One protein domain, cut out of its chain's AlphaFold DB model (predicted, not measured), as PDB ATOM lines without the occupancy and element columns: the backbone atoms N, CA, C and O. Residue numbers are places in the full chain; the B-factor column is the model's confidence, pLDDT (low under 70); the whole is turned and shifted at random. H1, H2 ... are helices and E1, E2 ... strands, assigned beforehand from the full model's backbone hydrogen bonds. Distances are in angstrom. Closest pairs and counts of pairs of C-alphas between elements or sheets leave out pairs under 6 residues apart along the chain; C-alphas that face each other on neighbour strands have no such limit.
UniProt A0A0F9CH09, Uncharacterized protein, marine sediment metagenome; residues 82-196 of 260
ATOM      1  N   SER A  82      13.648  -8.421 -19.911       86.50
ATOM      2  CA  SER A  82      14.133  -9.056 -21.135       86.50
ATOM      3  C   SER A  82      13.616 -10.486 -21.177       86.50
ATOM      4  O   SER A  82      14.184 -11.374 -20.541       86.50
ATOM      5  N   VAL A  83      12.543 -10.696 -21.931       88.31
ATOM      6  CA  VAL A  83      11.924 -12.008 -22.118       88.31
ATOM      7  C   VAL A  83      12.489 -12.689 -23.369       88.31
ATOM      8  O   VAL A  83      12.508 -12.087 -24.445       88.31
ATOM      9  N   THR A  84      12.940 -13.939 -23.254       92.62
ATOM     10  CA  THR A  84      13.481 -14.745 -24.363       92.62
ATOM     11  C   THR A  84      12.856 -16.134 -24.422       92.62
ATOM     12  O   THR A  84      12.336 -16.634 -23.431       92.62
ATOM     13  N   ASN A  85      12.914 -16.747 -25.608       92.12
ATOM     14  CA  ASN A  85      12.441 -18.110 -25.882       92.12
ATOM     15  C   ASN A  85      10.977 -18.382 -25.495       92.12
ATOM     16  O   ASN A  85      10.601 -19.514 -25.243       92.12
ATOM     17  N   VAL A  86      10.136 -17.347 -25.490       93.31
ATOM     18  CA  VAL A  86       8.700 -17.499 -25.243       93.31
ATOM     19  C   VAL A  86       7.984 -17.922 -26.512       93.31
ATOM     20  O   VAL A  86       8.030 -17.227 -27.536       93.31
ATOM     21  N   THR A  87       7.224 -19.005 -26.413       95.25
ATOM     22  CA  THR A  87       6.129 -19.279 -27.333       95.25
ATOM     23  C   THR A  87       4.915 -18.487 -26.876       95.25
ATOM     24  O   THR A  87       4.342 -18.728 -25.820       95.25
ATOM     25  N   THR A  88       4.500 -17.512 -27.683       94.88
ATOM     26  CA  THR A  88       3.360 -16.658 -27.342       94.88
ATOM     27  C   THR A  88       2.099 -17.486 -27.089       94.88
ATOM     28  O   THR A  88       1.551 -18.075 -28.025       94.88
ATOM     29  N   THR A  89       1.591 -17.459 -25.856       94.88
ATOM     30  CA  THR A  89       0.392 -18.196 -25.458       94.88
ATOM     31  C   THR A  89      -0.513 -17.328 -24.579       94.88
ATOM     32  O   THR A  89      -0.063 -16.623 -23.680       94.88
ATOM     33  N   ARG A  90      -1.814 -17.322 -24.891       94.56
ATOM     34  CA  ARG A  90      -2.847 -16.520 -24.192       94.56
ATOM     35  C   ARG A  90      -4.070 -17.343 -23.800       94.56
ATOM     36  O   ARG A  90      -5.124 -16.800 -23.480       94.56
ATOM     37  N   VAL A  91      -3.939 -18.660 -23.882       95.00
ATOM     38  CA  VAL A  91      -4.928 -19.622 -23.406       95.00
ATOM     39  C   VAL A  91      -4.247 -20.395 -22.299       95.00
ATOM     40  O   VAL A  91      -3.196 -20.985 -22.540       95.00
ATOM     41  N   PHE A  92      -4.822 -20.356 -21.108       94.81
ATOM     42  CA  PHE A  92      -4.218 -20.940 -19.930       94.81
ATOM     43  C   PHE A  92      -5.257 -21.690 -19.106       94.81
ATOM     44  O   PHE A  92      -6.326 -21.165 -18.797       94.81
ATOM     45  N   ASP A  93      -4.942 -22.934 -18.781       93.56
ATOM     46  CA  ASP A  93      -5.714 -23.763 -17.870       93.56
ATOM     47  C   ASP A  93      -4.916 -23.862 -16.570       93.56
ATOM     48  O   ASP A  93      -3.805 -24.379 -16.596       93.56
ATOM     49  N   ALA A  94      -5.437 -23.346 -15.457       88.94
ATOM     50  CA  ALA A  94      -4.709 -23.348 -14.187       88.94
ATOM     51  C   ALA A  94      -4.558 -24.759 -13.581       88.94
ATOM     52  O   ALA A  94      -3.698 -24.962 -12.729       88.94
ATOM     53  N   ASP A  95      -5.313 -25.752 -14.071       88.75
ATOM     54  CA  ASP A  95      -5.062 -27.165 -13.754       88.75
ATOM     55  C   ASP A  95      -3.845 -27.729 -14.530       88.75
ATOM     56  O   ASP A  95      -3.345 -28.810 -14.200       88.75
ATOM     57  N   ASP A  96      -3.347 -27.031 -15.563       88.88
ATOM     58  CA  ASP A  96      -2.115 -27.388 -16.273       88.88
ATOM     59  C   ASP A  96      -0.884 -26.831 -15.550       88.88
ATOM     60  O   ASP A  96      -0.393 -25.733 -15.811       88.88
ATOM     61  N   THR A  97      -0.339 -27.658 -14.664       86.06
ATOM     62  CA  THR A  97       0.840 -27.341 -13.854       86.06
ATOM     63  C   THR A  97       2.165 -27.585 -14.597       86.06
ATOM     64  O   THR A  97       3.207 -27.798 -13.973       86.06
ATOM     65  N   SER A  98       2.156 -27.632 -15.934       92.56
ATOM     66  CA  SER A  98       3.370 -27.740 -16.746       92.56
ATOM     67  C   SER A  98       4.197 -26.458 -16.659       92.56
ATOM     68  O   SER A  98       3.759 -25.400 -17.109       92.56
ATOM     69  N   VAL A  99       5.434 -26.562 -16.159       91.12
ATOM     70  CA  VAL A  99       6.364 -25.419 -16.056       91.12
ATOM     71  C   VAL A  99       6.552 -24.718 -17.399       91.12
ATOM     72  O   VAL A  99       6.534 -23.496 -17.444       91.12
ATOM     73  N   ALA A 100       6.656 -25.472 -18.499       92.31
ATOM     74  CA  ALA A 100       6.817 -24.891 -19.829       92.31
ATOM     75  C   ALA A 100       5.599 -24.047 -20.242       92.31
ATOM     76  O   ALA A 100       5.758 -22.922 -20.707       92.31
ATOM     77  N   ASN A 101       4.380 -24.552 -20.017       93.50
ATOM     78  CA  ASN A 101       3.170 -23.807 -20.370       93.50
ATOM     79  C   ASN A 101       3.016 -22.563 -19.485       93.50
ATOM     80  O   ASN A 101       2.772 -21.469 -19.987       93.50
ATOM     81  N   MET A 102       3.229 -22.704 -18.173       93.69
ATOM     82  CA  MET A 102       3.199 -21.570 -17.252       93.69
ATOM     83  C   MET A 102       4.250 -20.505 -17.607       93.69
ATOM     84  O   MET A 102       3.945 -19.313 -17.576       93.69
ATOM     85  N   ALA A 103       5.463 -20.918 -17.986       93.94
ATOM     86  CA  ALA A 103       6.527 -20.010 -18.394       93.94
ATOM     87  C   ALA A 103       6.177 -19.253 -19.685       93.94
ATOM     88  O   ALA A 103       6.369 -18.038 -19.756       93.94
ATOM     89  N   ASP A 104       5.590 -19.930 -20.674       95.25
ATOM     90  CA  ASP A 104       5.120 -19.303 -21.911       95.25
ATOM     91  C   ASP A 104       3.991 -18.287 -21.664       95.25
ATOM     92  O   ASP A 104       4.010 -17.179 -22.217       95.25
ATOM     93  N   VAL A 105       3.022 -18.619 -20.801       95.44
ATOM     94  CA  VAL A 105       1.928 -17.706 -20.416       95.44
ATOM     95  C   VAL A 105       2.479 -16.485 -19.692       95.44
ATOM     96  O   VAL A 105       2.181 -15.354 -20.086       95.44
ATOM     97  N   LEU A 106       3.303 -16.697 -18.663       93.06
ATOM     98  CA  LEU A 106       3.876 -15.619 -17.862       93.06
ATOM     99  C   LEU A 106       4.782 -14.718 -18.704       93.06
ATOM    100  O   LEU A 106       4.695 -13.496 -18.621       93.06
ATOM    101  N   GLY A 107       5.598 -15.302 -19.580       93.62
ATOM    102  CA  GLY A 107       6.439 -14.554 -20.508       93.62
ATOM    103  C   GLY A 107       5.637 -13.728 -21.503       93.62
ATOM    104  O   GLY A 107       5.989 -12.580 -21.778       93.62
ATOM    105  N   THR A 108       4.527 -14.280 -21.998       94.69
ATOM    106  CA  THR A 108       3.596 -13.545 -22.860       94.69
ATOM    107  C   THR A 108       2.965 -12.371 -22.107       94.69
ATOM    108  O   THR A 108       2.935 -11.263 -22.636       94.69
ATOM    109  N   LEU A 109       2.521 -12.586 -20.863       92.44
ATOM    110  CA  LEU A 109       1.972 -11.541 -19.990       92.44
ATOM    111  C   LEU A 109       2.978 -10.422 -19.724       92.44
ATOM    112  O   LEU A 109       2.664  -9.255 -19.928       92.44
ATOM    113  N   ILE A 110       4.201 -10.765 -19.328       90.75
ATOM    114  CA  ILE A 110       5.275  -9.800 -19.073       90.75
ATOM    115  C   ILE A 110       5.581  -8.968 -20.329       90.75
ATOM    116  O   ILE A 110       5.739  -7.746 -20.238       90.75
ATOM    117  N   ALA A 111       5.647  -9.605 -21.503       90.25
ATOM    118  CA  ALA A 111       5.881  -8.913 -22.767       90.25
ATOM    119  C   ALA A 111       4.744  -7.930 -23.099       90.25
ATOM    120  O   ALA A 111       5.017  -6.787 -23.473       90.25
ATOM    121  N   ASP A 112       3.489  -8.342 -22.908       89.94
ATOM    122  CA  ASP A 112       2.319  -7.495 -23.144       89.94
ATOM    123  C   ASP A 112       2.266  -6.319 -22.141       89.94
ATOM    124  O   ASP A 112       2.070  -5.170 -22.542       89.94
ATOM    125  N   LEU A 113       2.552  -6.560 -20.855       87.56
ATOM    126  CA  LEU A 113       2.647  -5.529 -19.807       87.56
ATOM    127  C   LEU A 113       3.740  -4.486 -20.085       87.56
ATOM    128  O   LEU A 113       3.554  -3.297 -19.816       87.56
ATOM    129  N   THR A 114       4.876  -4.925 -20.630       85.69
ATOM    130  CA  THR A 114       5.995  -4.044 -21.001       85.69
ATOM    131  C   THR A 114       5.675  -3.233 -22.263       85.69
ATOM    132  O   THR A 114       6.106  -2.087 -22.393       85.69
ATOM    133  N   ALA A 115       4.897  -3.796 -23.195       84.88
ATOM    134  CA  ALA A 115       4.439  -3.093 -24.394       84.88
ATOM    135  C   ALA A 115       3.373  -2.020 -24.094       84.88
ATOM    136  O   ALA A 115       3.239  -1.057 -24.855       84.88
ATOM    137  N   GLY A 116       2.660  -2.157 -22.972       77.31
ATOM    138  CA  GLY A 116       1.655  -1.213 -22.495       77.31
ATOM    139  C   GLY A 116       0.227  -1.560 -22.931       77.31
ATOM    140  O   GLY A 116      -0.039  -2.580 -23.558       77.31
ATOM    141  N   LEU A 117      -0.720  -0.696 -22.558       73.94
ATOM    142  CA  LEU A 117      -2.152  -0.935 -22.747       73.94
ATOM    143  C   LEU A 117      -2.706  -0.543 -24.133       73.94
ATOM    144  O   LEU A 117      -2.173   0.362 -24.783       73.94
ATOM    145  N   PRO A 118      -3.867  -1.113 -24.534       76.62
ATOM    146  CA  PRO A 118      -4.608  -2.181 -23.846       76.62
ATOM    147  C   PRO A 118      -3.936  -3.548 -24.023       76.62
ATOM    148  O   PRO A 118      -3.412  -3.833 -25.101       76.62
ATOM    149  N   LEU A 119      -3.995  -4.404 -22.995       80.62
ATOM    150  CA  LEU A 119      -3.490  -5.769 -23.123       80.62
ATOM    151  C   LEU A 119      -4.330  -6.561 -24.139       80.62
ATOM    152  O   LEU A 119      -5.551  -6.371 -24.231       80.62
ATOM    153  N   PRO A 120      -3.708  -7.465 -24.911       89.19
ATOM    154  CA  PRO A 120      -4.436  -8.482 -25.654       89.19
ATOM    155  C   PRO A 120      -5.267  -9.368 -24.716       89.19
ATOM    156  O   PRO A 120      -4.886  -9.618 -23.579       89.19
ATOM    157  N   LYS A 121      -6.387  -9.892 -25.218       89.06
ATOM    158  CA  LYS A 121      -7.288 -10.739 -24.431       89.06
ATOM    159  C   LYS A 121      -6.652 -12.091 -24.086       89.06
ATOM    160  O   LYS A 121      -6.187 -12.793 -24.990       89.06
ATOM    161  N   TYR A 122      -6.776 -12.490 -22.824       92.62
ATOM    162  CA  TYR A 122      -6.460 -13.832 -22.347       92.62
ATOM    163  C   TYR A 122      -7.721 -14.693 -22.209       92.62
ATOM    164  O   TYR A 122      -8.858 -14.216 -22.194       92.62
ATOM    165  N   THR A 123      -7.537 -16.008 -22.200       94.44
ATOM    166  CA  THR A 123      -8.573 -16.979 -21.841       94.44
ATOM    167  C   THR A 123      -8.010 -17.868 -20.752       94.44
ATOM    168  O   THR A 123      -7.166 -18.712 -21.043       94.44
ATOM    169  N   VAL A 124      -8.474 -17.659 -19.521       91.94
ATOM    170  CA  VAL A 124      -8.043 -18.420 -18.348       91.94
ATOM    171  C   VAL A 124      -9.188 -19.311 -17.859       91.94
ATOM    172  O   VAL A 124     -10.345 -18.883 -17.826       91.94
ATOM    173  N   THR A 125      -8.895 -20.566 -17.518       92.00
ATOM    174  CA  THR A 125      -9.858 -21.532 -16.960       92.00
ATOM    175  C   THR A 125      -9.317 -22.222 -15.711       92.00
ATOM    176  O   THR A 125      -8.116 -22.232 -15.482       92.00
ATOM    177  N   ASN A 126     -10.224 -22.794 -14.909       86.88
ATOM    178  CA  ASN A 126      -9.932 -23.615 -13.722       86.88
ATOM    179  C   ASN A 126      -9.074 -22.954 -12.629       86.88
ATOM    180  O   ASN A 126      -8.517 -23.646 -11.790       86.88
ATOM    181  N   VAL A 127      -9.024 -21.618 -12.579       83.25
ATOM    182  CA  VAL A 127      -8.316 -20.889 -11.517       83.25
ATOM    183  C   VAL A 127      -8.925 -21.215 -10.155       83.25
ATOM    184  O   VAL A 127     -10.054 -20.815  -9.843       83.25
ATOM    185  N   THR A 128      -8.154 -21.888  -9.309       73.81
ATOM    186  CA  THR A 128      -8.467 -22.073  -7.898       73.81
ATOM    187  C   THR A 128      -7.862 -20.894  -7.149       73.81
ATOM    188  O   THR A 128      -6.680 -20.860  -6.835       73.81
ATOM    189  N   ARG A 129      -8.661 -19.851  -6.891       60.44
ATOM    190  CA  ARG A 129      -8.155 -18.634  -6.231       60.44
ATOM    191  C   ARG A 129      -7.613 -18.954  -4.829       60.44
ATOM    192  O   ARG A 129      -8.388 -19.101  -3.882       60.44
ATOM    193  N   SER A 130      -6.292 -19.092  -4.716       50.94
ATOM    194  CA  SER A 130      -5.589 -19.341  -3.457       50.94
ATOM    195  C   SER A 130      -5.617 -18.084  -2.586       50.94
ATOM    196  O   SER A 130      -5.427 -16.972  -3.064       50.94
ATOM    197  N   LEU A 131      -5.888 -18.269  -1.293       44.31
ATOM    198  CA  LEU A 131      -6.071 -17.200  -0.300       44.31
ATOM    199  C   LEU A 131      -4.766 -16.516   0.117       44.31
ATOM    200  O   LEU A 131      -4.806 -15.507   0.817       44.31
ATOM    201  N   THR A 132      -3.629 -17.088  -0.269       45.56
ATOM    202  CA  THR A 132      -2.321 -16.675   0.213       45.56
ATOM    203  C   THR A 132      -1.410 -16.494  -0.988       45.56
ATOM    204  O   THR A 132      -1.023 -17.469  -1.634       45.56
ATOM    205  N   TYR A 133      -1.047 -15.243  -1.272       52.12
ATOM    206  CA  TYR A 133       0.210 -14.958  -1.948       52.12
ATOM    207  C   TYR A 133       1.318 -15.631  -1.131       52.12
ATOM    208  O   TYR A 133       1.555 -15.265   0.018       52.12
ATOM    209  N   ASN A 134       1.906 -16.692  -1.677       53.69
ATOM    210  CA  ASN A 134       2.927 -17.466  -0.992       53.69
ATOM    211  C   ASN A 134       4.271 -17.197  -1.665       53.69
ATOM    212  O   ASN A 134       4.639 -17.861  -2.635       53.69
ATOM    213  N   GLU A 135       4.952 -16.163  -1.182       53.75
ATOM    214  CA  GLU A 135       6.292 -15.797  -1.629       53.75
ATOM    215  C   GLU A 135       7.241 -16.990  -1.446       53.75
ATOM    216  O   GLU A 135       7.479 -17.459  -0.334       53.75
ATOM    217  N   GLY A 136       7.752 -17.526  -2.557       49.44
ATOM    218  CA  GLY A 136       8.705 -18.637  -2.542       49.44
ATOM    219  C   GLY A 136       8.101 -20.044  -2.454       49.44
ATOM    220  O   GLY A 136       8.854 -21.009  -2.291       49.44
ATOM    221  N   ALA A 137       6.783 -20.216  -2.600       56.31
ATOM    222  CA  ALA A 137       6.217 -21.548  -2.806       56.31
ATOM    223  C   ALA A 137       6.503 -22.047  -4.227       56.31
ATOM    224  O   ALA A 137       5.789 -21.717  -5.166       56.31
ATOM    225  N   ALA A 138       7.527 -22.887  -4.374       66.56
ATOM    226  CA  ALA A 138       7.794 -23.644  -5.598       66.56
ATOM    227  C   ALA A 138       6.817 -24.831  -5.733       66.56
ATOM    228  O   ALA A 138       7.245 -25.982  -5.752       66.56
ATOM    229  N   ASP A 139       5.513 -24.540  -5.712       82.88
ATOM    230  CA  ASP A 139       4.440 -25.492  -6.000       82.88
ATOM    231  C   ASP A 139       3.753 -25.089  -7.309       82.88
ATOM    232  O   ASP A 139       3.229 -23.980  -7.447       82.88
ATOM    233  N   ALA A 140       3.777 -25.992  -8.282       83.69
ATOM    234  CA  ALA A 140       3.339 -25.733  -9.641       83.69
ATOM    235  C   ALA A 140       1.836 -25.447  -9.739       83.69
ATOM    236  O   ALA A 140       1.436 -24.663 -10.595       83.69
ATOM    237  N   ALA A 141       1.007 -26.038  -8.871       83.50
ATOM    238  CA  ALA A 141      -0.429 -25.763  -8.858       83.50
ATOM    239  C   ALA A 141      -0.702 -24.359  -8.313       83.50
ATOM    240  O   ALA A 141      -1.415 -23.578  -8.936       83.50
ATOM    241  N   LEU A 142      -0.054 -23.995  -7.201       80.12
ATOM    242  CA  LEU A 142      -0.149 -22.641  -6.659       80.12
ATOM    243  C   LEU A 142       0.387 -21.594  -7.640       80.12
ATOM    244  O   LEU A 142      -0.227 -20.543  -7.802       80.12
ATOM    245  N   THR A 143       1.497 -21.887  -8.318       84.19
ATOM    246  CA  THR A 143       2.089 -20.987  -9.317       84.19
ATOM    247  C   THR A 143       1.151 -20.801 -10.510       84.19
ATOM    248  O   THR A 143       0.938 -19.671 -10.955       84.19
ATOM    249  N   ALA A 144       0.534 -21.885 -10.994       88.38
ATOM    250  CA  ALA A 144      -0.463 -21.826 -12.056       88.38
ATOM    251  C   ALA A 144      -1.660 -20.959 -11.640       88.38
ATOM    252  O   ALA A 144      -2.033 -20.021 -12.347       88.38
ATOM    253  N   ASP A 145      -2.202 -21.193 -10.447       84.56
ATOM    254  CA  ASP A 145      -3.298 -20.394  -9.906       84.56
ATOM    255  C   ASP A 145      -2.926 -18.913  -9.766       84.56
ATOM    256  O   ASP A 145      -3.744 -18.044 -10.067       84.56
ATOM    257  N   GLN A 146      -1.701 -18.600  -9.336       83.25
ATOM    258  CA  GLN A 146      -1.213 -17.225  -9.198       83.25
ATOM    259  C   GLN A 146      -1.073 -16.510 -10.547       83.25
ATOM    260  O   GLN A 146      -1.440 -15.339 -10.636       83.25
ATOM    261  N   ILE A 147      -0.596 -17.193 -11.595       88.50
ATOM    262  CA  ILE A 147      -0.544 -16.645 -12.962       88.50
ATOM    263  C   ILE A 147      -1.960 -16.338 -13.455       88.50
ATOM    264  O   ILE A 147      -2.222 -15.238 -13.949       88.50
ATOM    265  N   GLY A 148      -2.882 -17.291 -13.290       88.12
ATOM    266  CA  GLY A 148      -4.275 -17.123 -13.692       88.12
ATOM    267  C   GLY A 148      -4.959 -15.963 -12.967       88.12
ATOM    268  O   GLY A 148      -5.665 -15.181 -13.597       88.12
ATOM    269  N   GLN A 149      -4.692 -15.806 -11.668       82.81
ATOM    270  CA  GLN A 149      -5.222 -14.709 -10.855       82.81
ATOM    271  C   GLN A 149      -4.762 -13.333 -11.341       82.81
ATOM    272  O   GLN A 149      -5.616 -12.475 -11.529       82.81
ATOM    273  N   ILE A 150      -3.465 -13.123 -11.611       83.31
ATOM    274  CA  ILE A 150      -2.986 -11.821 -12.117       83.31
ATOM    275  C   ILE A 150      -3.693 -11.453 -13.422       83.31
ATOM    276  O   ILE A 150      -4.112 -10.312 -13.598       83.31
ATOM    277  N   ILE A 151      -3.822 -12.411 -14.342       86.81
ATOM    278  CA  ILE A 151      -4.475 -12.178 -15.633       86.81
ATOM    279  C   ILE A 151      -5.944 -11.797 -15.428       86.81
ATOM    280  O   ILE A 151      -6.378 -10.769 -15.946       86.81
ATOM    281  N   ASP A 152      -6.681 -12.593 -14.648       83.56
ATOM    282  CA  ASP A 152      -8.071 -12.313 -14.282       83.56
ATOM    283  C   ASP A 152      -8.216 -10.927 -13.641       83.56
ATOM    284  O   ASP A 152      -9.147 -10.194 -13.961       83.56
ATOM    285  N   ASP A 153      -7.307 -10.553 -12.737       77.25
ATOM    286  CA  ASP A 153      -7.372  -9.289 -12.010       77.25
ATOM    287  C   ASP A 153      -7.046  -8.083 -12.905       77.25
ATOM    288  O   ASP A 153      -7.651  -7.019 -12.749       77.25
ATOM    289  N   ILE A 154      -6.167  -8.230 -13.900       79.69
ATOM    290  CA  ILE A 154      -5.965  -7.190 -14.917       79.69
ATOM    291  C   ILE A 154      -7.196  -7.073 -15.832       79.69
ATOM    292  O   ILE A 154      -7.667  -5.956 -16.067       79.69
ATOM    293  N   ASP A 155      -7.734  -8.194 -16.325       78.94
ATOM    294  CA  ASP A 155      -8.897  -8.220 -17.226       78.94
ATOM    295  C   ASP A 155     -10.174  -7.694 -16.537       78.94
ATOM    296  O   ASP A 155     -10.968  -6.977 -17.154       78.94
ATOM    297  N   ASP A 156     -10.343  -7.981 -15.243       73.19
ATOM    298  CA  ASP A 156     -11.417  -7.450 -14.394       73.19
ATOM    299  C   ASP A 156     -11.216  -5.952 -14.053       73.19
ATOM    300  O   ASP A 156     -12.110  -5.334 -13.465       73.19
ATOM    301  N   GLY A 157     -10.074  -5.347 -14.414       67.88
ATOM    302  CA  GLY A 157      -9.747  -3.942 -14.141       67.88
ATOM    303  C   GLY A 157      -9.419  -3.650 -12.675       67.88
ATOM    304  O   GLY A 157      -9.660  -2.544 -12.201       67.88
ATOM    305  N   ARG A 158      -8.924  -4.652 -11.950       66.94
ATOM    306  CA  ARG A 158      -8.605  -4.587 -10.517       66.94
ATOM    307  C   ARG A 158      -7.183  -4.112 -10.262       66.94
ATOM    308  O   ARG A 158      -6.927  -3.317  -9.364       66.94
ATOM    309  N   ILE A 159      -6.271  -4.543 -11.127       71.44
ATOM    310  CA  ILE A 159      -4.907  -4.032 -11.189       71.44
ATOM    311  C   ILE A 159      -4.904  -2.788 -12.086       71.44
ATOM    312  O   ILE A 159      -5.096  -2.869 -13.304       71.44
ATOM    313  N   VAL A 160      -4.679  -1.618 -11.481       63.78
ATOM    314  CA  VAL A 160      -4.775  -0.322 -12.184       63.78
ATOM    315  C   VAL A 160      -3.466   0.423 -12.317       63.78
ATOM    316  O   VAL A 160      -3.402   1.387 -13.072       63.78
ATOM    317  N   ASN A 161      -2.419   0.043 -11.592       68.31
ATOM    318  CA  ASN A 161      -1.138   0.730 -11.663       68.31
ATOM    319  C   ASN A 161       0.013  -0.231 -11.383       68.31
ATOM    320  O   ASN A 161      -0.151  -1.197 -10.649       68.31
ATOM    321  N   VAL A 162       1.179   0.084 -11.938       72.56
ATOM    322  CA  VAL A 162       2.439  -0.559 -11.567       72.56
ATOM    323  C   VAL A 162       3.110   0.302 -10.503       72.56
ATOM    324  O   VAL A 162       3.381   1.482 -10.740       72.56
ATOM    325  N   VAL A 163       3.404  -0.284  -9.347       71.25
ATOM    326  CA  VAL A 163       4.233   0.311  -8.296       71.25
ATOM    327  C   VAL A 163       5.493  -0.535  -8.185       71.25
ATOM    328  O   VAL A 163       5.529  -1.532  -7.476       71.25
ATOM    329  N   GLN A 164       6.536  -0.156  -8.925       66.50
ATOM    330  CA  GLN A 164       7.794  -0.893  -8.878       66.50
ATOM    331  C   GLN A 164       8.389  -0.814  -7.469       66.50
ATOM    332  O   GLN A 164       8.661   0.276  -6.963       66.50
ATOM    333  N   THR A 165       8.620  -1.972  -6.855       63.22
ATOM    334  CA  THR A 165       9.153  -2.031  -5.490       63.22
ATOM    335  C   THR A 165      10.597  -1.523  -5.456       63.22
ATOM    336  O   THR A 165      11.443  -2.006  -6.223       63.22
ATOM    337  N   GLU A 166      10.899  -0.577  -4.558       53.22
ATOM    338  CA  GLU A 166      12.254  -0.045  -4.371       53.22
ATOM    339  C   GLU A 166      13.271  -1.165  -4.093       53.22
ATOM    340  O   GLU A 166      12.997  -2.124  -3.377       53.22
ATOM    341  N   GLY A 167      14.465  -1.060  -4.685       53.75
ATOM    342  CA  GLY A 167      15.540  -2.045  -4.508       53.75
ATOM    343  C   GLY A 167      15.448  -3.290  -5.399       53.75
ATOM    344  O   GLY A 167      16.393  -4.079  -5.422       53.75
ATOM    345  N   THR A 168      14.380  -3.455  -6.185       56.94
ATOM    346  CA  THR A 168      14.304  -4.559  -7.153       56.94
ATOM    347  C   THR A 168      15.151  -4.250  -8.399       56.94
ATOM    348  O   THR A 168      15.040  -3.141  -8.928       56.94
ATOM    349  N   PRO A 169      15.976  -5.190  -8.909       55.41
ATOM    350  CA  PRO A 169      16.788  -4.968 -10.107       55.41
ATOM    351  C   PRO A 169      15.946  -4.477 -11.292       55.41
ATOM    352  O   PRO A 169      14.864  -5.008 -11.551       55.41
ATOM    353  N   THR A 170      16.449  -3.464 -12.005       55.56
ATOM    354  CA  THR A 170      15.766  -2.834 -13.150       55.56
ATOM    355  C   THR A 170      15.848  -3.648 -14.436       55.56
ATOM    356  O   THR A 170      15.062  -3.394 -15.340       55.56
ATOM    357  N   ASP A 171      16.764  -4.618 -14.503       58.75
ATOM    358  CA  ASP A 171      16.957  -5.497 -15.654       58.75
ATOM    359  C   ASP A 171      16.688  -6.942 -15.221       58.75
ATOM    360  O   ASP A 171      17.539  -7.591 -14.608       58.75
ATOM    361  N   ARG A 172      15.484  -7.442 -15.511       74.44
ATOM    362  CA  ARG A 172      15.084  -8.817 -15.180       74.44
ATOM    363  C   ARG A 172      15.093  -9.663 -16.448       74.44
ATOM    364  O   ARG A 172      14.365  -9.373 -17.392       74.44
ATOM    365  N   THR A 173      15.938 -10.687 -16.506       83.25
ATOM    366  CA  THR A 173      15.966 -11.639 -17.626       83.25
ATOM    367  C   THR A 173      15.056 -12.819 -17.325       83.25
ATOM    368  O   THR A 173      15.224 -13.455 -16.288       83.25
ATOM    369  N   PHE A 174      14.138 -13.127 -18.237       88.44
ATOM    370  CA  PHE A 174      13.260 -14.288 -18.151       88.44
ATOM    371  C   PHE A 174      13.386 -15.129 -19.421       88.44
ATOM    372  O   PHE A 174      13.056 -14.666 -20.510       88.44
ATOM    373  N   ASP A 175      13.871 -16.357 -19.275       90.56
ATOM    374  CA  ASP A 175      13.983 -17.330 -20.359       90.56
ATOM    375  C   ASP A 175      12.977 -18.459 -20.113       90.56
ATOM    376  O   ASP A 175      13.111 -19.207 -19.140       90.56
ATOM    377  N   ALA A 176      11.952 -18.558 -20.962       89.19
ATOM    378  CA  ALA A 176      10.859 -19.506 -20.756       89.19
ATOM    379  C   ALA A 176      11.268 -20.973 -20.975       89.19
ATOM    380  O   ALA A 176      10.708 -21.856 -20.330       89.19
ATOM    381  N   ASP A 177      12.287 -21.235 -21.802       89.69
ATOM    382  CA  ASP A 177      12.742 -22.597 -22.117       89.69
ATOM    383  C   ASP A 177      13.720 -23.163 -21.072       89.69
ATOM    384  O   ASP A 177      13.918 -24.379 -20.995       89.69
ATOM    385  N   SER A 178      14.365 -22.302 -20.275       88.19
ATOM    386  CA  SER A 178      15.318 -22.718 -19.233       88.19
ATOM    387  C   SER A 178      14.835 -22.476 -17.806       88.19
ATOM    388  O   SER A 178      15.545 -22.841 -16.870       88.19
ATOM    389  N   THR A 179      13.664 -21.860 -17.644       87.50
ATOM    390  CA  THR A 179      13.057 -21.577 -16.341       87.50
ATOM    391  C   THR A 179      12.675 -22.864 -15.622       87.50
ATOM    392  O   THR A 179      12.046 -23.760 -16.189       87.50
ATOM    393  N   ASN A 180      13.017 -22.936 -14.341       88.88
ATOM    394  CA  ASN A 180      12.504 -23.950 -13.429       88.88
ATOM    395  C   ASN A 180      11.354 -23.411 -12.556       88.88
ATOM    396  O   ASN A 180      11.073 -22.219 -12.519       88.88
ATOM    397  N   GLU A 181      10.690 -24.303 -11.827       86.56
ATOM    398  CA  GLU A 181       9.533 -23.978 -10.981       86.56
ATOM    399  C   GLU A 181       9.829 -22.922  -9.901       86.56
ATOM    400  O   GLU A 181       8.994 -22.060  -9.648       86.56
ATOM    401  N   ALA A 182      11.026 -22.930  -9.304       84.44
ATOM    402  CA  ALA A 182      11.401 -21.944  -8.292       84.44
ATOM    403  C   ALA A 182      11.664 -20.559  -8.904       84.44
ATOM    404  O   ALA A 182      11.279 -19.550  -8.322       84.44
ATOM    405  N   GLU A 183      12.285 -20.508 -10.085       85.56
ATOM    406  CA  GLU A 183      12.462 -19.258 -10.839       85.56
ATOM    407  C   GLU A 183      11.113 -18.685 -11.282       85.56
ATOM    408  O   GLU A 183      10.882 -17.483 -11.185       85.56
ATOM    409  N   LEU A 184      10.193 -19.546 -11.718       86.88
ATOM    410  CA  LEU A 184       8.840 -19.143 -12.086       86.88
ATOM    411  C   LEU A 184       8.074 -18.565 -10.884       86.88
ATOM    412  O   LEU A 184       7.468 -17.499 -11.007       86.88
ATOM    413  N   ALA A 185       8.146 -19.236  -9.730       80.81
ATOM    414  CA  ALA A 185       7.551 -18.783  -8.475       80.81
ATOM    415  C   ALA A 185       8.136 -17.435  -8.003       80.81
ATOM    416  O   ALA A 185       7.400 -16.564  -7.541       80.81
ATOM    417  N   ASP A 186       9.444 -17.225  -8.160       80.31
ATOM    418  CA  ASP A 186      10.095 -15.945  -7.850       80.31
ATOM    419  C   ASP A 186       9.595 -14.818  -8.769       80.31
ATOM    420  O   ASP A 186       9.218 -13.739  -8.314       80.31
ATOM    421  N   ILE A 187       9.488 -15.075 -10.074       83.75
ATOM    422  CA  ILE A 187       9.046 -14.058 -11.037       83.75
ATOM    423  C   ILE A 187       7.585 -13.669 -10.815       83.75
ATOM    424  O   ILE A 187       7.278 -12.473 -10.828       83.75
ATOM    425  N   ILE A 188       6.687 -14.639 -10.608       82.25
ATOM    426  CA  ILE A 188       5.272 -14.339 -10.342       82.25
ATOM    427  C   ILE A 188       5.101 -13.608  -9.008       82.25
ATOM    428  O   ILE A 188       4.258 -12.718  -8.902       82.25
ATOM    429  N   SER A 189       5.938 -13.932  -8.021       74.56
ATOM    430  CA  SER A 189       5.974 -13.280  -6.715       74.56
ATOM    431  C   SER A 189       6.283 -11.784  -6.856       74.56
ATOM    432  O   SER A 189       5.508 -10.916  -6.447       74.56
ATOM    433  N   VAL A 190       7.366 -11.468  -7.569       76.88
ATOM    434  CA  VAL A 190       7.749 -10.080  -7.841       76.88
ATOM    435  C   VAL A 190       6.693  -9.357  -8.686       76.88
ATOM    436  O   VAL A 190       6.420  -8.182  -8.442       76.88
ATOM    437  N   LEU A 191       6.074 -10.043  -9.654       80.88
ATOM    438  CA  LEU A 191       5.019  -9.459 -10.481       80.88
ATOM    439  C   LEU A 191       3.788  -9.081  -9.645       80.88
ATOM    440  O   LEU A 191       3.305  -7.961  -9.759       80.88
ATOM    441  N   HIS A 192       3.324  -9.966  -8.759       77.38
ATOM    442  CA  HIS A 192       2.253  -9.666  -7.800       77.38
ATOM    443  C   HIS A 192       2.569  -8.423  -6.967       77.38
ATOM    444  O   HIS A 192       1.718  -7.547  -6.825       77.38
ATOM    445  N   ARG A 193       3.803  -8.307  -6.463       72.69
ATOM    446  CA  ARG A 193       4.239  -7.155  -5.664       72.69
ATOM    447  C   ARG A 193       4.243  -5.848  -6.460       72.69
ATOM    448  O   ARG A 193       3.774  -4.833  -5.961       72.69
ATOM    449  N   ASP A 194       4.743  -5.875  -7.693       75.62
ATOM    450  CA  ASP A 194       4.805  -4.683  -8.545       75.62
ATOM    451  C   ASP A 194       3.420  -4.253  -9.067       75.62
ATOM    452  O   ASP A 194       3.223  -3.086  -9.416       75.62
ATOM    453  N   LEU A 195       2.459  -5.180  -9.140       76.62
ATOM    454  CA  LEU A 195       1.105  -4.936  -9.645       76.62
ATOM    455  C   LEU A 195       0.061  -4.681  -8.548       76.62
ATOM    456  O   LEU A 195      -1.013  -4.165  -8.857       76.62
ATOM    457  N   THR A 196       0.363  -5.003  -7.288       69.75
ATOM    458  CA  THR A 196      -0.555  -4.803  -6.157       69.75
ATOM    459  C   THR A 196      -0.131  -3.574  -5.350       69.75
ATOM    460  O   THR A 196       0.848  -3.633  -4.599       69.75
TER     461      THR A 196
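Overview. This is residues 82 to 196 of the 260 residues of an uncharacterized protein of marine sediment metagenome (UniProt A0A0F9CH09). Three helices running the same way, H1, H2 and H3, form a bundle whose centres make a triangle, with two small two-stranded ladders packed on its sides. The ladder E1 with E4 packs on H1 and is near H3, while the ladder E2 with E3 packs beside both H1 and H2, and two long loops link the parts round the outside. The printed part has 115 residues with three named helices and four named strands, in the order E1, E2, H1, E3, H2, E4, H3; the class is mixed, helices and strands, and both strand pairs are parallel. The whole is compact and rounded, with a radius of gyration of the C-alphas of 12.8 A and spans of 32 by 30 by 28 A.

Arrangement. E1, residues 82 to 84, is the parallel neighbour of E4, residues 172 to 175, at 5 degrees; N 82 and O 172 are 2.8 A apart, and N 174 and O 82 are 2.9 A apart, within hydrogen-bond range. E2, residues 91 to 93, is the parallel neighbour of E3, residues 123 to 125, at 8 degrees, with N 92 and O 123 at 2.9 A. E2, H1 and E3, with H1 at residues 99 to 115, make a strand-helix-strand unit, two parallel strands with a helix between them in the chain, and its crossover is right-handed. The closest C-alphas of E1 and H1 are those of Val 83 and Gly 107, 6.3 A apart, and those of E2 and H1 are Phe 92 and Val 105, 7.0 A apart. H2, residues 140 to 155, touches H1 at a shallow tilt of 26 degrees, the same way, closest at the C-alphas of Met 102 and Ala 144, 6.4 A. The closest C-alphas of E3 and H2 are those of Val 124 and Gly 148, 6.1 A apart. H3, residues 181 to 195, touches H2 at a shallow tilt of 26 degrees, the same way, closest at the C-alphas of Thr 143 and Ala 185, 5.9 A. H1 touches H3 with residues 99 to 106 alone, at a shallow tilt of 29 degrees, the same way, closest at the C-alphas of Val 99 and Glu 181, 6.2 A. E4 and H3 are near each other, whereas E2 and E4 are apart. In H1, H2 and H3 every O i to N i+4 pair is within hydrogen-bond range.

Along the chain. E1 begins at C-alpha 82, (14.133, -9.056, -21.135), and is 6.6 A long; E2 is 7.0 A. H1 runs 23.9 A from C-alpha 99 at (6.364, -25.419, -16.056). E3 is 6.8 A, H2 22.7 A and E4 10.0 A. H3, 20.9 A, ends at C-alpha 195, (1.105, -4.936, -9.645).

Size, cuts and confidence. The C-alphas farthest apart are those of Asn 126 and Gly 167, 34.6 A. The printed part has no cut. The long links are E3 to H2, 14 residues, and H2 to E4, 16 residues. The mean pLDDT of the printed part is 80.4, and 23 residues are under 70, among them residues 129 to 138 and 164 to 171.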